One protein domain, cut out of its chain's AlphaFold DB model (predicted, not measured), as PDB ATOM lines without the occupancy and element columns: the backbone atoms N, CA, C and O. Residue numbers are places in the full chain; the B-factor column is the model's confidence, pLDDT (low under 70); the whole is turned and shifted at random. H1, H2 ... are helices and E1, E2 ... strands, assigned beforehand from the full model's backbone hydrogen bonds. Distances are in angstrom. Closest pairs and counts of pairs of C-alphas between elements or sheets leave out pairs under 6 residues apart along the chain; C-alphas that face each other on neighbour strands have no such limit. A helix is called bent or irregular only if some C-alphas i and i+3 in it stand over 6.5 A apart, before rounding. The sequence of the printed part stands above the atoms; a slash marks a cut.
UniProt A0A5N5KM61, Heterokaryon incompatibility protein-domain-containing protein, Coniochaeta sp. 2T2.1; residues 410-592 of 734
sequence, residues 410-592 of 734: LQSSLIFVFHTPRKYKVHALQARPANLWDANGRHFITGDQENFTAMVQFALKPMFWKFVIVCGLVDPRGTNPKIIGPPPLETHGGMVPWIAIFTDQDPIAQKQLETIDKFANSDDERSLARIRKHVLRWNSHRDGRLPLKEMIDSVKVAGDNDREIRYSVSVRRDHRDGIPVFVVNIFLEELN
ATOM      1  N   LEU A 410      28.151  28.633 -42.416       78.88
ATOM      2  CA  LEU A 410      28.767  29.956 -42.274       78.88
ATOM      3  C   LEU A 410      27.768  31.110 -42.442       78.88
ATOM      4  O   LEU A 410      27.984  32.183 -41.873       78.88
ATOM      5  N   GLN A 411      26.665  30.901 -43.169       76.62
ATOM      6  CA  GLN A 411      25.584  31.886 -43.274       76.62
ATOM      7  C   GLN A 411      24.837  32.086 -41.951       76.62
ATOM      8  O   GLN A 411      24.358  33.171 -41.629       76.62
ATOM      9  N   SER A 412      24.756  31.033 -41.146       78.38
ATOM     10  CA  SER A 412      24.120  31.085 -39.830       78.38
ATOM     11  C   SER A 412      25.042  31.611 -38.714       78.38
ATOM     12  O   SER A 412      24.631  31.658 -37.551       78.38
ATOM     13  N   SER A 413      26.275  32.021 -39.039       86.88
ATOM     14  CA  SER A 413      27.250  32.531 -38.067       86.88
ATOM     15  C   SER A 413      26.803  33.840 -37.406       86.88
ATOM     16  O   SER A 413      26.247  34.729 -38.056       86.88
ATOM     17  N   LEU A 414      27.116  33.977 -36.112       89.25
ATOM     18  CA  LEU A 414      26.781  35.146 -35.290       89.25
ATOM     19  C   LEU A 414      28.028  35.990 -35.029       89.25
ATOM     20  O   LEU A 414      28.892  35.575 -34.259       89.25
ATOM     21  N   ILE A 415      28.118  37.163 -35.652       88.62
ATOM     22  CA  ILE A 415      29.247  38.097 -35.537       88.62
ATOM     23  C   ILE A 415      28.940  39.158 -34.489       88.62
ATOM     24  O   ILE A 415      27.902  39.804 -34.560       88.62
ATOM     25  N   PHE A 416      29.864  39.394 -33.564       90.62
ATOM     26  CA  PHE A 416      29.685  40.326 -32.455       90.62
ATOM     27  C   PHE A 416      30.452  41.622 -32.700       90.62
ATOM     28  O   PHE A 416      31.684  41.638 -32.781       90.62
ATOM     29  N   VAL A 417      29.718  42.731 -32.766       90.62
ATOM     30  CA  VAL A 417      30.271  44.079 -32.916       90.62
ATOM     31  C   VAL A 417      29.894  44.903 -31.692       90.62
ATOM     32  O   VAL A 417      28.720  45.108 -31.403       90.62
ATOM     33  N   PHE A 418      30.907  45.376 -30.968       90.62
ATOM     34  CA  PHE A 418      30.735  46.184 -29.764       90.62
ATOM     35  C   PHE A 418      30.945  47.658 -30.102       90.62
ATOM     36  O   PHE A 418      32.038  48.052 -30.511       90.62
ATOM     37  N   HIS A 419      29.910  48.463 -29.893       92.12
ATOM     38  CA  HIS A 419      29.923  49.911 -30.043       92.12
ATOM     39  C   HIS A 419      29.980  50.526 -28.648       92.12
ATOM     40  O   HIS A 419      28.963  50.639 -27.966       92.12
ATOM     41  N   THR A 420      31.189  50.859 -28.192       88.38
ATOM     42  CA  THR A 420      31.412  51.432 -26.858       88.38
ATOM     43  C   THR A 420      31.882  52.885 -26.949       88.38
ATOM     44  O   THR A 420      32.627  53.227 -27.873       88.38
ATOM     45  N   PRO A 421      31.524  53.761 -25.989       84.62
ATOM     46  CA  PRO A 421      32.024  55.129 -25.960       84.62
ATOM     47  C   PRO A 421      33.539  55.124 -25.730       84.62
ATOM     48  O   PRO A 421      34.072  54.210 -25.102       84.62
ATOM     49  N   ARG A 422      34.252  56.168 -26.177       83.00
ATOM     50  CA  ARG A 422      35.734  56.221 -26.146       83.00
ATOM     51  C   ARG A 422      36.355  55.970 -24.763       83.00
ATOM     52  O   ARG A 422      37.479  55.479 -24.686       83.00
ATOM     53  N   LYS A 423      35.642  56.320 -23.687       84.56
ATOM     54  CA  LYS A 423      36.084  56.138 -22.294       84.56
ATOM     55  C   LYS A 423      36.017  54.682 -21.828       84.56
ATOM     56  O   LYS A 423      36.741  54.313 -20.906       84.56
ATOM     57  N   TYR A 424      35.176  53.865 -22.460       86.19
ATOM     58  CA  TYR A 424      34.937  52.492 -22.052       86.19
ATOM     59  C   TYR A 424      35.598  51.496 -22.994       86.19
ATOM     60  O   TYR A 424      35.613  51.671 -24.212       86.19
ATOM     61  N   LYS A 425      36.138  50.420 -22.422       87.81
ATOM     62  CA  LYS A 425      36.734  49.324 -23.192       87.81
ATOM     63  C   LYS A 425      36.186  47.989 -22.725       87.81
ATOM     64  O   LYS A 425      36.182  47.702 -21.528       87.81
ATOM     65  N   VAL A 426      35.788  47.161 -23.685       88.81
ATOM     66  CA  VAL A 426      35.484  45.749 -23.445       88.81
ATOM     67  C   VAL A 426      36.761  45.053 -22.974       88.81
ATOM     68  O   VAL A 426      37.813  45.151 -23.608       88.81
ATOM     69  N   HIS A 427      36.682  44.374 -21.838       90.25
ATOM     70  CA  HIS A 427      37.785  43.680 -21.195       90.25
ATOM     71  C   HIS A 427      37.377  42.255 -20.816       90.25
ATOM     72  O   HIS A 427      36.201  41.987 -20.595       90.25
ATOM     73  N   ALA A 428      38.358  41.350 -20.728       87.31
ATOM     74  CA  ALA A 428      38.160  39.958 -20.317       87.31
ATOM     75  C   ALA A 428      37.026  39.241 -21.082       87.31
ATOM     76  O   ALA A 428      36.221  38.537 -20.479       87.31
ATOM     77  N   LEU A 429      36.953  39.442 -22.407       91.19
ATOM     78  CA  LEU A 429      35.961  38.768 -23.243       91.19
ATOM     79  C   LEU A 429      36.245  37.263 -23.269       91.19
ATOM     80  O   LEU A 429      37.318  36.833 -23.689       91.19
ATOM     81  N   GLN A 430      35.269  36.478 -22.832       90.75
ATOM     82  CA  GLN A 430      35.268  35.021 -22.841       90.75
ATOM     83  C   GLN A 430      34.033  34.540 -23.593       90.75
ATOM     84  O   GLN A 430      32.941  35.066 -23.401       90.75
ATOM     85  N   ALA A 431      34.200  33.538 -24.447       91.81
ATOM     86  CA  ALA A 431      33.141  33.026 -25.304       91.81
ATOM     87  C   ALA A 431      33.075  31.501 -25.205       91.81
ATOM     88  O   ALA A 431      34.113  30.840 -25.160       91.81
ATOM     89  N   ARG A 432      31.857  30.956 -25.148       90.38
ATOM     90  CA  ARG A 432      31.585  29.521 -24.990       90.38
ATOM     91  C   ARG A 432      30.468  29.075 -25.942       90.38
ATOM     92  O   ARG A 432      29.477  29.801 -26.031       90.38
ATOM     93  N   PRO A 433      30.572  27.908 -26.607       89.56
ATOM     94  CA  PRO A 433      31.698  26.964 -26.575       89.56
ATOM     95  C   PRO A 433      32.986  27.537 -27.183       89.56
ATOM     96  O   PRO A 433      32.949  28.165 -28.242       89.56
ATOM     97  N   ALA A 434      34.132  27.313 -26.533       85.75
ATOM     98  CA  ALA A 434      35.405  27.893 -26.972       85.75
ATOM     99  C   ALA A 434      35.867  27.367 -28.345       85.75
ATOM    100  O   ALA A 434      36.485  28.098 -29.117       85.75
ATOM    101  N   ASN A 435      35.537  26.119 -28.689       82.88
ATOM    102  CA  ASN A 435      35.863  25.514 -29.986       82.88
ATOM    103  C   ASN A 435      35.120  26.180 -31.158       82.88
ATOM    104  O   ASN A 435      35.690  26.312 -32.241       82.88
ATOM    105  N   LEU A 436      33.887  26.645 -30.927       87.06
ATOM    106  CA  LEU A 436      33.033  27.289 -31.934       87.06
ATOM    107  C   LEU A 436      33.221  28.807 -32.012       87.06
ATOM    108  O   LEU A 436      32.686  29.445 -32.918       87.06
ATOM    109  N   TRP A 437      33.973  29.388 -31.077       88.81
ATOM    110  CA  TRP A 437      34.319  30.801 -31.083       88.81
ATOM    111  C   TRP A 437      35.547  31.070 -31.951       88.81
ATOM    112  O   TRP A 437      36.609  30.465 -31.782       88.81
ATOM    113  N   ASP A 438      35.423  32.012 -32.875       86.38
ATOM    114  CA  ASP A 438      36.540  32.619 -33.584       86.38
ATOM    115  C   ASP A 438      36.845  33.989 -32.963       86.38
ATOM    116  O   ASP A 438      36.057  34.933 -33.061       86.38
ATOM    117  N   ALA A 439      38.015  34.103 -32.331       82.75
ATOM    118  CA  ALA A 439      38.466  35.338 -31.703       82.75
ATOM    119  C   ALA A 439      38.904  36.419 -32.706       82.75
ATOM    120  O   ALA A 439      38.799  37.599 -32.374       82.75
ATOM    121  N   ASN A 440      39.369  36.046 -33.905       80.00
ATOM    122  CA  ASN A 440      39.762  36.996 -34.947       80.00
ATOM    123  C   ASN A 440      38.522  37.687 -35.517       80.00
ATOM    124  O   ASN A 440      38.369  38.906 -35.426       80.00
ATOM    125  N   GLY A 441      37.584  36.881 -36.017       76.56
ATOM    126  CA  GLY A 441      36.332  37.386 -36.573       76.56
ATOM    127  C   GLY A 441      35.302  37.803 -35.515       76.56
ATOM    128  O   GLY A 441      34.252  38.323 -35.885       76.56
ATOM    129  N   ARG A 442      35.573  37.555 -34.221       86.31
ATOM    130  CA  ARG A 442      34.646  37.740 -33.086       86.31
ATOM    131  C   ARG A 442      33.261  37.170 -33.381       86.31
ATOM    132  O   ARG A 442      32.253  37.870 -33.283       86.31
ATOM    133  N   HIS A 443      33.219  35.909 -33.789       87.50
ATOM    134  CA  HIS A 443      31.977  35.271 -34.198       87.50
ATOM    135  C   HIS A 443      31.878  33.819 -33.745       87.50
ATOM    136  O   HIS A 443      32.887  33.152 -33.523       87.50
ATOM    137  N   PHE A 444      30.645  33.330 -33.630       89.69
ATOM    138  CA  PHE A 444      30.382  31.908 -33.454       89.69
ATOM    139  C   PHE A 444      30.053  31.241 -34.778       89.69
ATOM    140  O   PHE A 444      29.231  31.744 -35.550       89.69
ATOM    141  N   ILE A 445      30.644  30.068 -34.974       86.38
ATOM    142  CA  ILE A 445      30.269  29.115 -36.013       86.38
ATOM    143  C   ILE A 445      29.139  28.266 -35.434       86.38
ATOM    144  O   ILE A 445      29.356  27.451 -34.541       86.38
ATOM    145  N   THR A 446      27.919  28.510 -35.895       84.12
ATOM    146  CA  THR A 446      26.703  27.943 -35.288       84.12
ATOM    147  C   THR A 446      26.284  26.605 -35.900       84.12
ATOM    148  O   THR A 446      25.502  25.871 -35.300       84.12
ATOM    149  N   GLY A 447      26.796  26.284 -37.094       75.75
ATOM    150  CA  GLY A 447      26.515  25.028 -37.788       75.75
ATOM    151  C   GLY A 447      25.074  24.890 -38.298       75.75
ATOM    152  O   GLY A 447      24.671  23.774 -38.612       75.75
ATOM    153  N   ASP A 448      24.309  25.988 -38.352       73.88
ATOM    154  CA  ASP A 448      22.864  26.025 -38.644       73.88
ATOM    155  C   ASP A 448      22.033  25.077 -37.753       73.88
ATOM    156  O   ASP A 448      20.991  24.550 -38.142       73.88
ATOM    157  N   GLN A 449      22.507  24.821 -36.527       77.38
ATOM    158  CA  GLN A 449      21.844  23.902 -35.607       77.38
ATOM    159  C   GLN A 449      20.731  24.611 -34.825       77.38
ATOM    160  O   GLN A 449      20.983  25.592 -34.124       77.38
ATOM    161  N   GLU A 450      19.511  24.063 -34.845       76.69
ATOM    162  CA  GLU A 450      18.351  24.622 -34.124       76.69
ATOM    163  C   GLU A 450      18.620  24.811 -32.622       76.69
ATOM    164  O   GLU A 450      18.162  25.770 -32.005       76.69
ATOM    165  N   ASN A 451      19.392  23.907 -32.020       78.56
ATOM    166  CA  ASN A 451      19.686  23.926 -30.588       78.56
ATOM    167  C   ASN A 451      20.978  24.667 -30.235       78.56
ATOM    168  O   ASN A 451      21.331  24.721 -29.052       78.56
ATOM    169  N   PHE A 452      21.645  25.280 -31.220       87.56
ATOM    170  CA  PHE A 452      22.861  26.042 -30.983       87.56
ATOM    171  C   PHE A 452      22.628  27.073 -29.877       87.56
ATOM    172  O   PHE A 452      21.652  27.831 -29.903       87.56
ATOM    173  N   THR A 453      23.514  27.065 -28.885       90.38
ATOM    174  CA  THR A 453      23.499  27.995 -27.759       90.38
ATOM    175  C   THR A 453      24.923  28.380 -27.437       90.38
ATOM    176  O   THR A 453      25.778  27.514 -27.259       90.38
ATOM    177  N   ALA A 454      25.159  29.675 -27.323       92.19
ATOM    178  CA  ALA A 454      26.451  30.225 -26.991       92.19
ATOM    179  C   ALA A 454      26.326  31.378 -26.003       92.19
ATOM    180  O   ALA A 454      25.276  32.009 -25.855       92.19
ATOM    181  N   MET A 455      27.432  31.644 -25.323       93.12
ATOM    182  CA  MET A 455      27.534  32.668 -24.303       93.12
ATOM    183  C   MET A 455      28.791  33.503 -24.520       93.12
ATOM    184  O   MET A 455      29.871  32.954 -24.727       93.12
ATOM    185  N   VAL A 456      28.655  34.826 -24.429       93.94
ATOM    186  CA  VAL A 456      29.770  35.781 -24.405       93.94
ATOM    187  C   VAL A 456      29.723  36.542 -23.092       93.94
ATOM    188  O   VAL A 456      28.751  37.234 -22.806       93.94
ATOM    189  N   GLN A 457      30.780  36.440 -22.302       93.25
ATOM    190  CA  GLN A 457      30.959  37.181 -21.064       93.25
ATOM    191  C   GLN A 457      32.058  38.222 -21.251       93.25
ATOM    192  O   GLN A 457      33.104  37.922 -21.817       93.25
ATOM    193  N   PHE A 458      31.845  39.442 -20.772       93.56
ATOM    194  CA  PHE A 458      32.858  40.495 -20.790       93.56
ATOM    195  C   PHE A 458      32.656  41.471 -19.629       93.56
ATOM    196  O   PHE A 458      31.590  41.517 -19.019       93.56
ATOM    197  N   ALA A 459      33.687  42.255 -19.326       92.88
ATOM    198  CA  ALA A 459      33.646  43.325 -18.336       92.88
ATOM    199  C   ALA A 459      33.907  44.686 -18.993       92.88
ATOM    200  O   ALA A 459      34.709  44.785 -19.925       92.88
ATOM    201  N   LEU A 460      33.273  45.751 -18.503       89.69
ATOM    202  CA  LEU A 460      33.431  47.096 -19.063       89.69
ATOM    203  C   LEU A 460      34.416  47.943 -18.244       89.69
ATOM    204  O   LEU A 460      34.086  48.424 -17.165       89.69
ATOM    205  N   LYS A 461      35.636  48.180 -18.743       87.38
ATOM    206  CA  LYS A 461      36.596  49.093 -18.088       87.38
ATOM    207  C   LYS A 461      36.190  50.558 -18.296       87.38
ATOM    208  O   LYS A 461      35.793  50.871 -19.415       87.38
ATOM    209  N   PRO A 462      36.343  51.449 -17.290       84.88
ATOM    210  CA  PRO A 462      37.037  51.227 -16.011       84.88
ATOM    211  C   PRO A 462      36.157  50.719 -14.855       84.88
ATOM    212  O   PRO A 462      36.686  50.500 -13.777       84.88
ATOM    213  N   MET A 463      34.847  50.543 -15.042       83.50
ATOM    214  CA  MET A 463      33.924  50.201 -13.941       83.50
ATOM    215  C   MET A 463      33.920  48.711 -13.587       83.50
ATOM    216  O   MET A 463      33.481  48.331 -12.512       83.50
ATOM    217  N   PHE A 464      34.415  47.870 -14.494       87.81
ATOM    218  CA  PHE A 464      34.452  46.412 -14.384       87.81
ATOM    219  C   PHE A 464      33.080  45.737 -14.239       87.81
ATOM    220  O   PHE A 464      33.023  44.578 -13.844       87.81
ATOM    221  N   TRP A 465      31.995  46.410 -14.639       90.56
ATOM    222  CA  TRP A 465      30.652  45.822 -14.675       90.56
ATOM    223  C   TRP A 465      30.624  44.578 -15.556       90.56
ATOM    224  O   TRP A 465      31.141  44.605 -16.682       90.56
ATOM    225  N   LYS A 466      30.024  43.501 -15.044       92.19
ATOM    226  CA  LYS A 466      29.920  42.219 -15.741       92.19
ATOM    227  C   LYS A 466      28.732  42.247 -16.694       92.19
ATOM    228  O   LYS A 466      27.608  42.549 -16.303       92.19
ATOM    229  N   PHE A 467      28.981  41.845 -17.933       93.00
ATOM    230  CA  PHE A 467      27.962  41.596 -18.942       93.00
ATOM    231  C   PHE A 467      28.038  40.145 -19.406       93.00
ATOM    232  O   PHE A 467      29.123  39.609 -19.649       93.00
ATOM    233  N   VAL A 468      26.874  39.516 -19.547       93.44
ATOM    234  CA  VAL A 468      26.722  38.170 -20.101       93.44
ATOM    235  C   VAL A 468      25.668  38.216 -21.195       93.44
ATOM    236  O   VAL A 468      24.523  38.591 -20.959       93.44
ATOM    237  N   ILE A 469      26.062  37.822 -22.397       93.94
ATOM    238  CA  ILE A 469      25.178  37.653 -23.542       93.94
ATOM    239  C   ILE A 469      24.974  36.164 -23.738       93.94
ATOM    240  O   ILE A 469      25.944  35.430 -23.904       93.94
ATOM    241  N   VAL A 470      23.723  35.727 -23.752       93.62
ATOM    242  CA  VAL A 470      23.342  34.375 -24.153       93.62
ATOM    243  C   VAL A 470      22.604  34.476 -25.475       93.62
ATOM    244  O   VAL A 470      21.679  35.274 -25.623       93.62
ATOM    245  N   CYS A 471      23.018  33.674 -26.444       93.44
ATOM    246  CA  CYS A 471      22.452  33.673 -27.781       93.44
ATOM    247  C   CYS A 471      22.302  32.251 -28.307       93.44
ATOM    248  O   CYS A 471      22.912  31.309 -27.800       93.44
ATOM    249  N   GLY A 472      21.495  32.098 -29.342       91.19
ATOM    250  CA  GLY A 472      21.327  30.829 -30.020       91.19
ATOM    251  C   GLY A 472      20.481  30.975 -31.267       91.19
ATOM    252  O   GLY A 472      20.091  32.081 -31.634       91.19
ATOM    253  N   LEU A 473      20.188  29.849 -31.901       88.19
ATOM    254  CA  LEU A 473      19.300  29.772 -33.059       88.19
ATOM    255  C   LEU A 473      17.957  29.137 -32.672       88.19
ATOM    256  O   LEU A 473      17.871  28.473 -31.637       88.19
ATOM    257  N   VAL A 474      16.915  29.377 -33.469       86.31
ATOM    258  CA  VAL A 474      15.603  28.706 -33.425       86.31
ATOM    259  C   VAL A 474      15.035  28.564 -34.839       86.31
ATOM    260  O   VAL A 474      15.223  29.461 -35.666       86.31
ATOM    261  N   ASP A 475      14.303  27.479 -35.110       83.38
ATOM    262  CA  ASP A 475      13.529  27.340 -36.349       83.38
ATOM    263  C   ASP A 475      12.221  28.135 -36.208       83.38
ATOM    264  O   ASP A 475      11.401  27.822 -35.338       83.38
ATOM    265  N   PRO A 476      11.967  29.145 -37.059       75.50
ATOM    266  CA  PRO A 476      10.733  29.920 -36.987       75.50
ATOM    267  C   PRO A 476       9.479  29.108 -37.334       75.50
ATOM    268  O   PRO A 476       8.370  29.525 -37.003       75.50
ATOM    269  N   ARG A 477       9.638  27.947 -37.982       75.00
ATOM    270  CA  ARG A 477       8.565  26.986 -38.284       75.00
ATOM    271  C   ARG A 477       8.481  25.862 -37.246       75.00
ATOM    272  O   ARG A 477       7.542  25.067 -37.294       75.00
ATOM    273  N   GLY A 478       9.448  25.789 -36.333       73.31
ATOM    274  CA  GLY A 478       9.523  24.776 -35.291       73.31
ATOM    275  C   GLY A 478       8.405  24.913 -34.257       73.31
ATOM    276  O   GLY A 478       7.770  25.955 -34.087       73.31
ATOM    277  N   THR A 479       8.145  23.827 -33.530       64.25
ATOM    278  CA  THR A 479       7.105  23.799 -32.489       64.25
ATOM    279  C   THR A 479       7.617  24.149 -31.094       64.25
ATOM    280  O   THR A 479       6.799  24.272 -30.180       64.25
ATOM    281  N   ASN A 480       8.933  24.283 -30.893       69.00
ATOM    282  CA  ASN A 480       9.513  24.506 -29.571       69.00
ATOM    283  C   ASN A 480      10.852  25.278 -29.624       69.00
ATOM    284  O   ASN A 480      11.890  24.652 -29.833       69.00
ATOM    285  N   PRO A 481      10.868  26.596 -29.351       68.12
ATOM    286  CA  PRO A 481       9.742  27.446 -28.948       68.12
ATOM    287  C   PRO A 481       8.902  27.942 -30.140       68.12
ATOM    288  O   PRO A 481       9.436  28.225 -31.207       68.12
ATOM    289  N   LYS A 482       7.584  28.112 -29.952       75.25
ATOM    290  CA  LYS A 482       6.728  28.789 -30.948       75.25
ATOM    291  C   LYS A 482       7.012  30.290 -30.949       75.25
ATOM    292  O   LYS A 482       6.981  30.916 -29.891       75.25
ATOM    293  N   ILE A 483       7.231  30.874 -32.122       78.50
ATOM    294  CA  ILE A 483       7.549  32.303 -32.270       78.50
ATOM    295  C   ILE A 483       6.266  33.137 -32.415       78.50
ATOM    296  O   ILE A 483       5.257  32.667 -32.944       78.50
ATOM    297  N   ILE A 484       6.286  34.370 -31.903       76.19
ATOM    298  CA  ILE A 484       5.198  35.346 -32.060       76.19
ATOM    299  C   ILE A 484       5.370  36.116 -33.374       76.19
ATOM    300  O   ILE A 484       6.388  36.772 -33.577       76.19
ATOM    301  N   GLY A 485       4.333  36.109 -34.216       65.69
ATOM    302  CA  GLY A 485       4.301  36.882 -35.463       65.69
ATOM    303  C   GLY A 485       5.145  36.276 -36.596       65.69
ATOM    304  O   GLY A 485       5.691  35.182 -36.443       65.69
ATOM    305  N   PRO A 486       5.217  36.943 -37.765       63.03
ATOM    306  CA  PRO A 486       6.113  36.524 -38.839       63.03
ATOM    307  C   PRO A 486       7.582  36.642 -38.392       63.03
ATOM    308  O   PRO A 486       7.894  37.505 -37.565       63.03
ATOM    309  N   PRO A 487       8.496  35.805 -38.924       64.50
ATOM    310  CA  PRO A 487       9.913  35.899 -38.597       64.50
ATOM    311  C   PRO A 487      10.430  37.322 -38.887       64.50
ATOM    312  O   PRO A 487      10.158  37.858 -39.961       64.50
ATOM    313  N   PRO A 488      11.148  37.957 -37.941       60.44
ATOM    314  CA  PRO A 488      11.509  39.376 -38.019       60.44
ATOM    315  C   PRO A 488      12.590  39.689 -39.063       60.44
ATOM    316  O   PRO A 488      12.813  40.851 -39.385       60.44
ATOM    317  N   LEU A 489      13.260  38.662 -39.585       64.81
ATOM    318  CA  LEU A 489      14.288  38.753 -40.614       64.81
ATOM    319  C   LEU A 489      13.788  37.974 -41.832       64.81
ATOM    320  O   LEU A 489      13.224  36.893 -41.658       64.81
ATOM    321  N   GLU A 490      13.991  38.494 -43.048       58.66
ATOM    322  CA  GLU A 490      13.678  37.766 -44.283       58.66
ATOM    323  C   GLU A 490      14.463  36.452 -44.301       58.66
ATOM    324  O   GLU A 490      15.663  36.412 -44.585       58.66
ATOM    325  N   THR A 491      13.799  35.362 -43.930       56.72
ATOM    326  CA  THR A 491      14.382  34.030 -43.896       56.72
ATOM    327  C   THR A 491      13.673  33.205 -44.956       56.72
ATOM    328  O   THR A 491      12.525  32.794 -44.803       56.72
ATOM    329  N   HIS A 492      14.356  32.935 -46.069       52.78
ATOM    330  CA  HIS A 492      13.927  31.927 -47.041       52.78
ATOM    331  C   HIS A 492      14.092  30.510 -46.446       52.78
ATOM    332  O   HIS A 492      14.826  29.684 -46.974       52.78
ATOM    333  N   GLY A 493      13.447  30.240 -45.304       54.28
ATOM    334  CA  GLY A 493      13.409  28.930 -44.653       54.28
ATOM    335  C   GLY A 493      14.617  28.549 -43.786       54.28
ATOM    336  O   GLY A 493      14.815  27.350 -43.599       54.28
ATOM    337  N   GLY A 494      15.393  29.512 -43.270       68.94
ATOM    338  CA  GLY A 494      16.553  29.276 -42.387       68.94
ATOM    339  C   GLY A 494      16.310  29.606 -40.906       68.94
ATOM    340  O   GLY A 494      15.320  30.264 -40.569       68.94
ATOM    341  N   MET A 495      17.228  29.163 -40.039       79.44
ATOM    342  CA  MET A 495      17.220  29.454 -38.600       79.44
ATOM    343  C   MET A 495      17.321  30.960 -38.321       79.44
ATOM    344  O   MET A 495      17.942  31.707 -39.081       79.44
ATOM    345  N   VAL A 496      16.737  31.416 -37.210       83.06
ATOM    346  CA  VAL A 496      16.782  32.827 -36.785       83.06
ATOM    347  C   VAL A 496      17.438  32.934 -35.410       83.06
ATOM    348  O   VAL A 496      17.162  32.097 -34.544       83.06
ATOM    349  N   PRO A 497      18.301  33.935 -35.166       88.94
ATOM    350  CA  PRO A 497      18.930  34.091 -33.868       88.94
ATOM    351  C   PRO A 497      17.983  34.680 -32.826       88.94
ATOM    352  O   PRO A 497      17.200  35.577 -33.124       88.94
ATOM    353  N   TRP A 498      18.125  34.230 -31.583       90.75
ATOM    354  CA  TRP A 498      17.614  34.897 -30.386       90.75
ATOM    355  C   TRP A 498      18.792  35.317 -29.512       90.75
ATOM    356  O   TRP A 498      19.805  34.613 -29.442       90.75
ATOM    357  N   ILE A 499      18.674  36.464 -28.843       92.44
ATOM    358  CA  ILE A 499      19.743  37.021 -28.007       92.44
ATOM    359  C   ILE A 499      19.141  37.607 -26.736       92.44
ATOM    360  O   ILE A 499      18.080  38.220 -26.762       92.44
ATOM    361  N   ALA A 500      19.821  37.408 -25.614       92.19
ATOM    362  CA  ALA A 500      19.510  38.050 -24.350       92.19
ATOM    363  C   ALA A 500      20.804  38.541 -23.697       92.19
ATOM    364  O   ALA A 500      21.777  37.795 -23.588       92.19
ATOM    365  N   ILE A 501      20.802  39.795 -23.257       92.88
ATOM    366  CA  ILE A 501      21.914  40.429 -22.548       92.88
ATOM    367  C   ILE A 501      21.522  40.707 -21.090       92.88
ATOM    368  O   ILE A 501      20.416  41.187 -20.802       92.88
ATOM    369  N   PHE A 502      22.444  40.382 -20.185       92.31
ATOM    370  CA  PHE A 502      22.319  40.482 -18.734       92.31
ATOM    371  C   PHE A 502      23.527  41.229 -18.164       92.31
ATOM    372  O   PHE A 502      24.640  41.088 -18.677       92.31
ATOM    373  N   THR A 503      23.320  41.990 -17.092       91.50
ATOM    374  CA  THR A 503      24.390  42.698 -16.378       91.50
ATOM    375  C   THR A 503      24.173  42.635 -14.872       91.50
ATOM    376  O   THR A 503      23.041  42.518 -14.412       91.50
ATOM    377  N   ASP A 504      25.263  42.655 -14.107       90.12
ATOM    378  CA  ASP A 504      25.231  42.636 -12.643       90.12
ATOM    379  C   ASP A 504      24.672  43.930 -12.033       90.12
ATOM    380  O   ASP A 504      24.247  43.915 -10.879       90.12
ATOM    381  N   GLN A 505      24.593  45.009 -12.814       89.31
ATOM    382  CA  GLN A 505      23.971  46.274 -12.409       89.31
ATOM    383  C   GLN A 505      22.464  46.355 -12.702       89.31
ATOM    384  O   GLN A 505      21.842  47.377 -12.440       89.31
ATOM    385  N   ASP A 506      21.853  45.301 -13.251       86.75
ATOM    386  CA  ASP A 506      20.396  45.201 -13.393       86.75
ATOM    387  C   ASP A 506      19.848  44.332 -12.239       86.75
ATOM    388  O   ASP A 506      20.110  43.121 -12.207       86.75
ATOM    389  N   PRO A 507      19.069  44.902 -11.294       81.38
ATOM    390  CA  PRO A 507      18.541  44.171 -10.139       81.38
ATOM    391  C   PRO A 507      17.707  42.934 -10.507       81.38
ATOM    392  O   PRO A 507      17.665  41.959  -9.753       81.38
ATOM    393  N   ILE A 508      17.040  42.946 -11.666       82.81
ATOM    394  CA  ILE A 508      16.255  41.806 -12.157       82.81
ATOM    395  C   ILE A 508      17.198  40.724 -12.698       82.81
ATOM    396  O   ILE A 508      16.983  39.528 -12.463       82.81
ATOM    397  N   ALA A 509      18.266  41.136 -13.383       87.81
ATOM    398  CA  ALA A 509      19.232  40.236 -13.996       87.81
ATOM    399  C   ALA A 509      20.194  39.578 -12.995       87.81
ATOM    400  O   ALA A 509      20.691  38.493 -13.288       87.81
ATOM    401  N   GLN A 510      20.421  40.142 -11.803       86.81
ATOM    402  CA  GLN A 510      21.316  39.548 -10.792       86.81
ATOM    403  C   GLN A 510      20.951  38.091 -10.446       86.81
ATOM    404  O   GLN A 510      21.793  37.197 -10.529       86.81
ATOM    405  N   LYS A 511      19.669  37.807 -10.174       86.81
ATOM    406  CA  LYS A 511      19.192  36.430  -9.903       86.81
ATOM    407  C   LYS A 511      19.337  35.502 -11.114       86.81
ATOM    408  O   LYS A 511      19.526  34.290 -10.976       86.81
ATOM    409  N   GLN A 512      19.212  36.061 -12.317       90.44
ATOM    410  CA  GLN A 512      19.389  35.321 -13.566       90.44
ATOM    411  C   GLN A 512      20.866  34.965 -13.768       90.44
ATOM    412  O   GLN A 512      21.171  33.817 -14.088       90.44
ATOM    413  N   LEU A 513      21.773  35.904 -13.490       90.44
ATOM    414  CA  LEU A 513      23.219  35.708 -13.547       90.44
ATOM    415  C   LEU A 513      23.697  34.646 -12.557       90.44
ATOM    416  O   LEU A 513      24.435  33.763 -12.970       90.44
ATOM    417  N   GLU A 514      23.201  34.626 -11.316       87.25
ATOM    418  CA  GLU A 514      23.513  33.546 -10.362       87.25
ATOM    419  C   GLU A 514      23.134  32.157 -10.897       87.25
ATOM    420  O   GLU A 514      23.799  31.157 -10.625       87.25
ATOM    421  N   THR A 515      22.037  32.071 -11.656       87.50
ATOM    422  CA  THR A 515      21.600  30.813 -12.274       87.50
ATOM    423  C   THR A 515      22.475  30.445 -13.468       87.50
ATOM    424  O   THR A 515      22.808  29.272 -13.627       87.50
ATOM    425  N   ILE A 516      22.862  31.425 -14.288       88.19
ATOM    426  CA  ILE A 516      23.771  31.222 -15.422       88.19
ATOM    427  C   ILE A 516      25.148  30.785 -14.912       88.19
ATOM    428  O   ILE A 516      25.672  29.778 -15.380       88.19
ATOM    429  N   ASP A 517      25.685  31.457 -13.894       87.19
ATOM    430  CA  ASP A 517      27.021  31.222 -13.339       87.19
ATOM    431  C   ASP A 517      27.197  29.802 -12.774       87.19
ATOM    432  O   ASP A 517      28.285  29.231 -12.869       87.19
ATOM    433  N   LYS A 518      26.121  29.170 -12.280       85.88
ATOM    434  CA  LYS A 518      26.128  27.754 -11.851       85.88
ATOM    435  C   LYS A 518      26.486  26.781 -12.975       85.88
ATOM    436  O   LYS A 518      27.027  25.712 -12.702       85.88
ATOM    437  N   PHE A 519      26.164  27.132 -14.216       82.56
ATOM    438  CA  PHE A 519      26.414  26.309 -15.402       82.56
ATOM    439  C   PHE A 519      27.509  26.901 -16.299       82.56
ATOM    440  O   PHE A 519      28.052  26.195 -17.140       82.56
ATOM    441  N   ALA A 520      27.873  28.169 -16.092       73.75
ATOM    442  CA  ALA A 520      28.805  28.916 -16.927       73.75
ATOM    443  C   ALA A 520      30.247  28.403 -16.871       73.75
ATOM    444  O   ALA A 520      31.014  28.734 -17.762       73.75
ATOM    445  N   ASN A 521      30.634  27.634 -15.845       72.56
ATOM    446  CA  ASN A 521      32.012  27.158 -15.692       72.56
ATOM    447  C   ASN A 521      32.340  25.923 -16.540       72.56
ATOM    448  O   ASN A 521      33.518  25.677 -16.799       72.56
ATOM    449  N   SER A 522      31.336  25.189 -17.016       72.81
ATOM    450  CA  SER A 522      31.530  23.983 -17.819       72.81
ATOM    451  C   SER A 522      31.253  24.254 -19.298       72.81
ATOM    452  O   SER A 522      30.228  24.836 -19.640       72.81
ATOM    453  N   ASP A 523      32.155  23.812 -20.176       67.75
ATOM    454  CA  ASP A 523      31.993  23.885 -21.640       67.75
ATOM    455  C   ASP A 523      31.167  22.712 -22.202       67.75
ATOM    456  O   ASP A 523      31.131  22.483 -23.410       67.75
ATOM    457  N   ASP A 524      30.495  21.947 -21.337       78.31
ATOM    458  CA  ASP A 524      29.666  20.831 -21.772       78.31
ATOM    459  C   ASP A 524      28.338  21.297 -22.390       78.31
ATOM    460  O   ASP A 524      27.646  22.195 -21.900       78.31
ATOM    461  N   GLU A 525      27.941  20.614 -23.459       78.19
ATOM    462  CA  GLU A 525      26.724  20.896 -24.222       78.19
ATOM    463  C   GLU A 525      25.452  20.842 -23.354       78.19
ATOM    464  O   GLU A 525      24.503  21.600 -23.576       78.19
ATOM    465  N   ARG A 526      25.424  20.002 -22.304       84.12
ATOM    466  CA  ARG A 526      24.254  19.890 -21.417       84.12
ATOM    467  C   ARG A 526      24.086  21.135 -20.552       84.12
ATOM    468  O   ARG A 526      22.946  21.535 -20.304       84.12
ATOM    469  N   SER A 527      25.175  21.751 -20.097       86.69
ATOM    470  CA  SER A 527      25.143  23.012 -19.349       86.69
ATOM    471  C   SER A 527      24.591  24.151 -20.205       86.69
ATOM    472  O   SER A 527      23.657  24.837 -19.780       86.69
ATOM    473  N   LEU A 528      25.056  24.290 -21.449       87.81
ATOM    474  CA  LEU A 528      24.525  25.285 -22.389       87.81
ATOM    475  C   LEU A 528      23.054  25.022 -22.745       87.81
ATOM    476  O   LEU A 528      22.250  25.955 -22.750       87.81
ATOM    477  N   ALA A 529      22.653  23.761 -22.931       86.81
ATOM    478  CA  ALA A 529      21.252  23.399 -23.154       86.81
ATOM    479  C   ALA A 529      20.346  23.750 -21.953       86.81
ATOM    480  O   ALA A 529      19.195  24.164 -22.125       86.81
ATOM    481  N   ARG A 530      20.852  23.629 -20.717       89.00
ATOM    482  CA  ARG A 530      20.136  24.077 -19.509       89.00
ATOM    483  C   ARG A 530      20.001  25.595 -19.468       89.00
ATOM    484  O   ARG A 530      18.898  26.083 -19.217       89.00
ATOM    485  N   ILE A 531      21.078  26.329 -19.763       90.12
ATOM    486  CA  ILE A 531      21.055  27.797 -19.856       90.12
ATOM    487  C   ILE A 531      20.024  28.240 -20.902       90.12
ATOM    488  O   ILE A 531      19.158  29.054 -20.580       90.12
ATOM    489  N   ARG A 532      20.030  27.641 -22.102       90.69
ATOM    490  CA  ARG A 532      19.025  27.878 -23.155       90.69
ATOM    491  C   ARG A 532      17.606  27.764 -22.611       90.69
ATOM    492  O   ARG A 532      16.807  28.681 -22.772       90.69
ATOM    493  N   LYS A 533      17.288  26.658 -21.929       89.06
ATOM    494  CA  LYS A 533      15.946  26.416 -21.376       89.06
ATOM    495  C   LYS A 533      15.525  27.498 -20.378       89.06
ATOM    496  O   LYS A 533      14.367  27.911 -20.390       89.06
ATOM    497  N   HIS A 534      16.438  27.949 -19.519       91.12
ATOM    498  CA  HIS A 534      16.162  29.024 -18.564       91.12
ATOM    499  C   HIS A 534      15.947  30.370 -19.263       91.12
ATOM    500  O   HIS A 534      14.923  31.009 -19.030       91.12
ATOM    501  N   VAL A 535      16.854  30.758 -20.164       90.31
ATOM    502  CA  VAL A 535      16.800  32.047 -20.869       90.31
ATOM    503  C   VAL A 535      15.561  32.154 -21.751       90.31
ATOM    504  O   VAL A 535      14.849  33.155 -21.674       90.31
ATOM    505  N   LEU A 536      15.237  31.113 -22.524       88.56
ATOM    506  CA  LEU A 536      14.019  31.096 -23.337       88.56
ATOM    507  C   LEU A 536      12.764  31.187 -22.462       88.56
ATOM    508  O   LEU A 536      11.844  31.928 -22.795       88.56
ATOM    509  N   ARG A 537      12.732  30.505 -21.309       87.94
ATOM    510  CA  ARG A 537      11.596  30.569 -20.378       87.94
ATOM    511  C   ARG A 537      11.412  31.959 -19.768       87.94
ATOM    512  O   ARG A 537      10.273  32.376 -19.599       87.94
ATOM    513  N   TRP A 538      12.493  32.661 -19.425       89.06
ATOM    514  CA  TRP A 538      12.415  34.015 -18.859       89.06
ATOM    515  C   TRP A 538      11.922  35.060 -19.859       89.06
ATOM    516  O   TRP A 538      11.314  36.039 -19.443       89.06
ATOM    517  N   ASN A 539      12.177  34.846 -21.151       86.38
ATOM    518  CA  ASN A 539      11.806  35.774 -22.222       86.38
ATOM    519  C   ASN A 539      10.545  35.339 -22.990       86.38
ATOM    520  O   ASN A 539      10.141  36.021 -23.923       86.38
ATOM    521  N   SER A 540       9.917  34.215 -22.633       86.12
ATOM    522  CA  SER A 540       8.652  33.789 -23.244       86.12
ATOM    523  C   SER A 540       7.468  34.520 -22.616       86.12
ATOM    524  O   SER A 540       7.429  34.736 -21.402       86.12
ATOM    525  N   HIS A 541       6.453  34.834 -23.421       83.62
ATOM    526  CA  HIS A 541       5.176  35.330 -22.913       83.62
ATOM    527  C   HIS A 541       4.446  34.267 -22.075       83.62
ATOM    528  O   HIS A 541       4.791  33.083 -22.064       83.62
ATOM    529  N   ARG A 542       3.385  34.686 -21.366       75.25
ATOM    530  CA  ARG A 542       2.551  33.802 -20.526       75.25
ATOM    531  C   ARG A 542       1.923  32.632 -21.294       75.25
ATOM    532  O   ARG A 542       1.582  31.627 -20.683       75.25
ATOM    533  N   ASP A 543       1.776  32.763 -22.609       75.56
ATOM    534  CA  ASP A 543       1.274  31.734 -23.524       75.56
ATOM    535  C   ASP A 543       2.374  30.776 -24.032       75.56
ATOM    536  O   ASP A 543       2.097  29.884 -24.835       75.56
ATOM    537  N   GLY A 544       3.617  30.947 -23.567       72.56
ATOM    538  CA  GLY A 544       4.772  30.135 -23.943       72.56
ATOM    539  C   GLY A 544       5.367  30.475 -25.310       72.56
ATOM    540  O   GLY A 544       6.196  29.710 -25.802       72.56
ATOM    541  N   ARG A 545       4.951  31.584 -25.940       81.25
ATOM    542  CA  ARG A 545       5.499  32.022 -27.229       81.25
ATOM    543  C   ARG A 545       6.662  32.997 -27.050       81.25
ATOM    544  O   ARG A 545       6.682  33.791 -26.109       81.25
ATOM    545  N   LEU A 546       7.622  32.945 -27.971       84.19
ATOM    546  CA  LEU A 546       8.848  33.740 -27.920       84.19
ATOM    547  C   LEU A 546       8.711  35.037 -28.750       84.19
ATOM    548  O   LEU A 546       8.506  34.947 -29.968       84.19
ATOM    549  N   PRO A 547       8.850  36.233 -28.144       86.31
ATOM    550  CA  PRO A 547       8.836  37.515 -28.847       86.31
ATOM    551  C   PRO A 547      10.207  37.787 -29.486       86.31
ATOM    552  O   PRO A 547      10.993  38.605 -29.013       86.31
ATOM    553  N   LEU A 548      10.527  37.081 -30.576       84.19
ATOM    554  CA  LEU A 548      11.878  37.108 -31.151       84.19
ATOM    555  C   LEU A 548      12.341  38.520 -31.538       84.19
ATOM    556  O   LEU A 548      13.493  38.864 -31.298       84.19
ATOM    557  N   LYS A 549      11.435  39.343 -32.083       84.00
ATOM    558  CA  LYS A 549      11.722  40.734 -32.463       84.00
ATOM    559  C   LYS A 549      12.188  41.579 -31.270       84.00
ATOM    560  O   LYS A 549      13.149  42.322 -31.395       84.00
ATOM    561  N   GLU A 550      11.546  41.427 -30.114       85.00
ATOM    562  CA  GLU A 550      11.907  42.161 -28.892       85.00
ATOM    563  C   GLU A 550      13.243  41.689 -28.316       85.00
ATOM    564  O   GLU A 550      13.984  42.474 -27.734       85.00
ATOM    565  N   MET A 551      13.571  40.407 -28.489       87.81
ATOM    566  CA  MET A 551      14.849  39.856 -28.041       87.81
ATOM    567  C   MET A 551      16.019  40.360 -28.892       87.81
ATOM    568  O   MET A 551      17.067  40.722 -28.352       87.81
ATOM    569  N   ILE A 552      15.853  40.379 -30.219       87.31
ATOM    570  CA  ILE A 552      16.924  40.783 -31.138       87.31
ATOM    571  C   ILE A 552      17.096  42.297 -31.253       87.31
ATOM    572  O   ILE A 552      18.190  42.711 -31.613       87.31
ATOM    573  N   ASP A 553      16.069  43.081 -30.920       86.94
ATOM    574  CA  ASP A 553      16.098  44.544 -30.827       86.94
ATOM    575  C   ASP A 553      15.696  44.984 -29.407       86.94
ATOM    576  O   ASP A 553      14.631  45.563 -29.180       86.94
ATOM    577  N   SER A 554      16.546  44.669 -28.426       87.50
ATOM    578  CA  SER A 554      16.297  44.996 -27.016       87.50
ATOM    579  C   SER A 554      17.063  46.242 -26.585       87.50
ATOM    580  O   SER A 554      18.229  46.422 -26.930       87.50
ATOM    581  N   VAL A 555      16.419  47.091 -25.781       88.75
ATOM    582  CA  VAL A 555      17.027  48.271 -25.153       88.75
ATOM    583  C   VAL A 555      16.742  48.214 -23.661       88.75
ATOM    584  O   VAL A 555      15.592  48.048 -23.252       88.75
ATOM    585  N   LYS A 556      17.785  48.340 -22.846       88.31
ATOM    586  CA  LYS A 556      17.705  48.318 -21.386       88.31
ATOM    587  C   LYS A 556      18.600  49.408 -20.801       88.31
ATOM    588  O   LYS A 556      19.486  49.936 -21.474       88.31
ATOM    589  N   VAL A 557      18.351  49.749 -19.544       86.62
ATOM    590  CA  VAL A 557      19.165  50.688 -18.772       86.62
ATOM    591  C   VAL A 557      19.576  49.981 -17.491       86.62
ATOM    592  O   VAL A 557      18.749  49.327 -16.860       86.62
ATOM    593  N   ALA A 558      20.854  50.075 -17.148       84.50
ATOM    594  CA  ALA A 558      21.388  49.605 -15.880       84.50
ATOM    595  C   ALA A 558      22.332  50.666 -15.326       84.50
ATOM    596  O   ALA A 558      23.000  51.370 -16.087       84.50
ATOM    597  N   GLY A 559      22.380  50.776 -14.009       82.81
ATOM    598  CA  GLY A 559      23.150  51.809 -13.345       82.81
ATOM    599  C   GLY A 559      23.394  51.493 -11.884       82.81
ATOM    600  O   GLY A 559      22.680  50.690 -11.285       82.81
ATOM    601  N   ASP A 560      24.415  52.136 -11.335       79.69
ATOM    602  CA  ASP A 560      24.624  52.245  -9.897       79.69
ATOM    603  C   ASP A 560      24.191  53.643  -9.417       79.69
ATOM    604  O   ASP A 560      23.548  54.398 -10.149       79.69
ATOM    605  N   ASN A 561      24.503  53.995  -8.169       72.31
ATOM    606  CA  ASN A 561      24.100  55.285  -7.600       72.31
ATOM    607  C   ASN A 561      24.699  56.497  -8.340       72.31
ATOM    608  O   ASN A 561      24.119  57.585  -8.273       72.31
ATOM    609  N   ASP A 562      25.813  56.308  -9.055       73.00
ATOM    610  CA  ASP A 562      26.615  57.387  -9.629       73.00
ATOM    611  C   ASP A 562      26.531  57.438 -11.163       73.00
ATOM    612  O   ASP A 562      26.837  58.472 -11.761       73.00
ATOM    613  N   ARG A 563      26.168  56.332 -11.833       78.12
ATOM    614  CA  ARG A 563      26.229  56.210 -13.299       78.12
ATOM    615  C   ARG A 563      25.113  55.347 -13.865       78.12
ATOM    616  O   ARG A 563      24.870  54.247 -13.386       78.12
ATOM    617  N   GLU A 564      24.543  55.785 -14.984       85.44
ATOM    618  CA  GLU A 564      23.611  54.992 -15.788       85.44
ATOM    619  C   GLU A 564      24.167  54.721 -17.188       85.44
ATOM    620  O   GLU A 564      24.729  55.595 -17.852       85.44
ATOM    621  N   ILE A 565      23.977  53.491 -17.664       85.12
ATOM    622  CA  ILE A 565      24.318  53.070 -19.020       85.12
ATOM    623  C   ILE A 565      23.072  52.508 -19.681       85.12
ATOM    624  O   ILE A 565      22.452  51.554 -19.204       85.12
ATOM    625  N   ARG A 566      22.752  53.052 -20.850       88.44
ATOM    626  CA  ARG A 566      21.847  52.410 -21.792       88.44
ATOM    627  C   ARG A 566      22.629  51.364 -22.571       88.44
ATOM    628  O   ARG A 566      23.647  51.671 -23.185       88.44
ATOM    629  N   TYR A 567      22.136  50.134 -22.578       90.50
ATOM    630  CA  TYR A 567      22.684  49.068 -23.403       90.50
ATOM    631  C   TYR A 567      21.601  48.493 -24.303       90.50
ATOM    632  O   TYR A 567      20.473  48.246 -23.870       90.50
ATOM    633  N   SER A 568      21.940  48.285 -25.568       90.06
ATOM    634  CA  SER A 568      21.024  47.695 -26.534       90.06
ATOM    635  C   SER A 568      21.697  46.646 -27.397       90.06
ATOM    636  O   SER A 568      22.905  46.677 -27.644       90.06
ATOM    637  N   VAL A 569      20.888  45.688 -27.834       92.25
ATOM    638  CA  VAL A 569      21.258  44.684 -28.825       92.25
ATOM    639  C   VAL A 569      20.393  44.924 -30.047       92.25
ATOM    640  O   VAL A 569      19.184  45.069 -29.905       92.25
ATOM    641  N   SER A 570      21.017  44.951 -31.222       91.62
ATOM    642  CA  SER A 570      20.313  44.900 -32.503       91.62
ATOM    643  C   SER A 570      20.960  43.860 -33.407       91.62
ATOM    644  O   SER A 570      22.174  43.900 -33.652       91.62
ATOM    645  N   VAL A 571      20.155  42.925 -33.908       89.94
ATOM    646  CA  VAL A 571      20.609  41.900 -34.852       89.94
ATOM    647  C   VAL A 571      20.127  42.239 -36.244       89.94
ATOM    648  O   VAL A 571      18.930  42.316 -36.507       89.94
ATOM    649  N   ARG A 572      21.073  42.354 -37.168       87.88
ATOM    650  CA  ARG A 572      20.775  42.539 -38.586       87.88
ATOM    651  C   ARG A 572      21.358  41.409 -39.412       87.88
ATOM    652  O   ARG A 572      22.380  40.824 -39.050       87.88
ATOM    653  N   ARG A 573      20.726  41.140 -40.549       82.12
ATOM    654  CA  ARG A 573      21.306  40.297 -41.592       82.12
ATOM    655  C   ARG A 573      22.181  41.174 -42.484       82.12
ATOM    656  O   ARG A 573      21.724  42.214 -42.946       82.12
ATOM    657  N   ASP A 574      23.431  40.782 -42.678       77.06
ATOM    658  CA  ASP A 574      24.421  41.520 -43.472       77.06
ATOM    659  C   ASP A 574      25.060  40.581 -44.502       77.06
ATOM    660  O   ASP A 574      25.038  39.369 -44.308       77.06
ATOM    661  N   HIS A 575      25.633  41.114 -45.580       68.06
ATOM    662  CA  HIS A 575      26.333  40.328 -46.602       68.06
ATOM    663  C   HIS A 575      27.821  40.663 -46.545       68.06
ATOM    664  O   HIS A 575      28.255  41.665 -47.106       68.06
ATOM    665  N   ARG A 576      28.611  39.827 -45.862       61.91
ATOM    666  CA  ARG A 576      30.077  39.935 -45.897       61.91
ATOM    667  C   ARG A 576      30.628  38.895 -46.853       61.91
ATOM    668  O   ARG A 576      30.285  37.723 -46.718       61.91
ATOM    669  N   ASP A 577      31.409  39.349 -47.826       58.31
ATOM    670  CA  ASP A 577      32.062  38.508 -48.837       58.31
ATOM    671  C   ASP A 577      31.067  37.605 -49.592       58.31
ATOM    672  O   ASP A 577      31.325  36.444 -49.883       58.31
ATOM    673  N   GLY A 578      29.857  38.119 -49.855       56.88
ATOM    674  CA  GLY A 578      28.796  37.372 -50.547       56.88
ATOM    675  C   GLY A 578      28.108  36.279 -49.709       56.88
ATOM    676  O   GLY A 578      27.299  35.509 -50.243       56.88
ATOM    677  N   ILE A 579      28.387  36.211 -48.401       62.75
ATOM    678  CA  ILE A 579      27.780  35.264 -47.458       62.75
ATOM    679  C   ILE A 579      26.856  36.031 -46.497       62.75
ATOM    680  O   ILE A 579      27.336  36.856 -45.711       62.75
ATOM    681  N   PRO A 580      25.531  35.782 -46.523       64.69
ATOM    682  CA  PRO A 580      24.608  36.405 -45.584       64.69
ATOM    683  C   PRO A 580      24.879  35.897 -44.168       64.69
ATOM    684  O   PRO A 580      24.810  34.699 -43.958       64.69
ATOM    685  N   VAL A 581      25.142  36.784 -43.212       80.62
ATOM    686  CA  VAL A 581      25.487  36.471 -41.813       80.62
ATOM    687  C   VAL A 581      24.674  37.308 -40.834       80.62
ATOM    688  O   VAL A 581      24.161  38.372 -41.189       80.62
ATOM    689  N   PHE A 582      24.576  36.856 -39.584       87.00
ATOM    690  CA  PHE A 582      23.930  37.625 -38.525       87.00
ATOM    691  C   PHE A 582      24.958  38.503 -37.811       87.00
ATOM    692  O   PHE A 582      25.906  38.006 -37.201       87.00
ATOM    693  N   VAL A 583      24.768  39.819 -37.873       88.69
ATOM    694  CA  VAL A 583      25.595  40.797 -37.161       88.69
ATOM    695  C   VAL A 583      24.847  41.255 -35.917       88.69
ATOM    696  O   VAL A 583      23.820  41.926 -36.005       88.69
ATOM    697  N   VAL A 584      25.393  40.890 -34.765       92.00
ATOM    698  CA  VAL A 584      24.943  41.259 -33.427       92.00
ATOM    699  C   VAL A 584      25.659  42.540 -33.018       92.00
ATOM    700  O   VAL A 584      26.837  42.523 -32.654       92.00
ATOM    701  N   ASN A 585      24.951  43.661 -33.093       92.31
ATOM    702  CA  ASN A 585      25.451  44.948 -32.631       92.31
ATOM    703  C   ASN A 585      25.089  45.131 -31.161       92.31
ATOM    704  O   ASN A 585      23.920  45.032 -30.797       92.31
ATOM    705  N   ILE A 586      26.091  45.413 -30.335       93.38
ATOM    706  CA  ILE A 586      25.932  45.702 -28.911       93.38
ATOM    707  C   ILE A 586      26.328  47.153 -28.710       93.38
ATOM    708  O   ILE A 586      27.508  47.489 -28.828       93.38
ATOM    709  N   PHE A 587      25.351  48.007 -28.431       91.88
ATOM    710  CA  PHE A 587      25.579  49.417 -28.152       91.88
ATOM    711  C   PHE A 587      25.596  49.637 -26.648       91.88
ATOM    712  O   PHE A 587      24.714  49.156 -25.940       91.88
ATOM    713  N   LEU A 588      26.608  50.354 -26.170       89.94
ATOM    714  CA  LEU A 588      26.705  50.835 -24.797       89.94
ATOM    715  C   LEU A 588      26.781  52.365 -24.858       89.94
ATOM    716  O   LEU A 588      27.657  52.909 -25.526       89.94
ATOM    717  N   GLU A 589      25.879  53.061 -24.176       87.75
ATOM    718  CA  GLU A 589      25.787  54.525 -24.155       87.75
ATOM    719  C   GLU A 589      25.704  55.014 -22.707       87.75
ATOM    720  O   GLU A 589      24.887  54.529 -21.930       87.75
ATOM    721  N   GLU A 590      26.545  55.977 -22.335       83.25
ATOM    722  CA  GLU A 590      26.484  56.629 -21.021       83.25
ATOM    723  C   GLU A 590      25.307  57.615 -21.007       83.25
ATOM    724  O   GLU A 590      25.192  58.463 -21.897       83.25
ATOM    725  N   LEU A 591      24.425  57.498 -20.013       81.19
ATOM    726  CA  LEU A 591      23.368  58.468 -19.757       81.19
ATOM    727  C   LEU A 591      23.894  59.451 -18.710       81.19
ATOM    728  O   LEU A 591      24.074  59.099 -17.548       81.19
ATOM    729  N   ASN A 592      24.176  60.686 -19.123       65.56
ATOM    730  CA  ASN A 592      24.555  61.728 -18.172       65.56
ATOM    731  C   ASN A 592      23.350  62.039 -17.275       65.56
ATOM    732  O   ASN A 592      22.308  62.473 -17.774       65.56
TER     733      ASN A 592
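AT A GLANCE: This is residues 410 to 592 of the 734 residues of the protein "Heterokaryon incompatibility protein-domain-containing protein" of Coniochaeta sp. 2T2.1 (UniProt A0A5N5KM61). Two twisted four-stranded sheets lie face to face as a sandwich, and a hairpin of two helices, H1 and H2, crosses the face of the sheet E2 E3 E4 E5 that is turned away from the other sheet. The short helix H3 leads into the second sheet, and the long loop of residues 475 to 495 lies far from the middle. The printed part has 183 residues, with eight named strands and three named helices in the order E1 E2 E3 E4 E5 H1 H2 H3 E6 E7 E8. The class is mixed, helices and strands; the sheet E2 E3 E4 E5 is antiparallel and the sheet E1 E8 E7 E6 mixed. The whole is compact, with a radius of gyration of the C-alphas of 15.8 A and spans of 46 by 41 by 32 A.

IN THESE COORDINATES: One sheet has E1, residues 414 to 419, starting at C-alpha 414 (26.781, 35.146, -35.290); E8, residues 579 to 591, 36.4 A; E7, 564 to 576, 34.3 A; and E6, 553 to 559, 20.2 A. The other has E2, residues 425 to 432; E3, 453 to 461, 26.6 A; E4, 465 to 474, 29.5 A; and E5, 496 to 503, 23.9 A. H1 is residues 507 to 520, 19.6 A, H2 525 to 539, 21.2 A, and H3 548 to 552. E8 ends at C-alpha 591 (23.368, 58.468, -19.757).

HOW THE PARTS SIT: E1 and E8 are parallel, with N 417 and O 584 2.9 A apart, within hydrogen-bond range. E7 is antiparallel to E8, N 581 to O 574 2.8 A, and to E6, N 567 to O 556 2.9 A; E6, E7 and E8 form a meander, each strand the antiparallel neighbour of the one before. E2 to E5 form another: N 427 to O 459, N 456 to O 469 and N 470 to O 500 are each 2.8 A. E2 bends by 58 degrees at residue 428 and E7 by 68 degrees at residue 573. The two sheets form a sandwich, two sheets face to face, and the parts of them that face each other are 9.8 A apart centre to centre. H1 and H2 are on the same face of the sheet E2 E3 E4 E5, two layers, at heights of 9.1 A and 9.0 A, and run across the strands. They form a helical hairpin: residues 516 to 520 of H1 and 527 to 531 of H2 touch, the closest C-alphas being those of Phe 519 and Ser 527, 5.3 A, at a shallow tilt of 17 degrees, opposite ways. H3 is on both sheets; the closest C-alphas of H3 and E7 are those of Ile 552 and Val 571, 5.3 A. In H2 and H3 every O i to N i+4 pair is within hydrogen-bond range, in H1 7 of 10; H1 is only just irregular, C-alphas 508 and 511 being 6.53 A apart.

THE WHOLE: The two C-alphas farthest apart, those of Gly 493 and Asp 562, are 47.0 A apart. The printed part has no cut; the links E2 to E3 and E4 to E5 are long. The mean pLDDT of the printed part is 83.3, and residues 479 to 481, 485 to 494, 523, 575 to 580 and 592 are under 70.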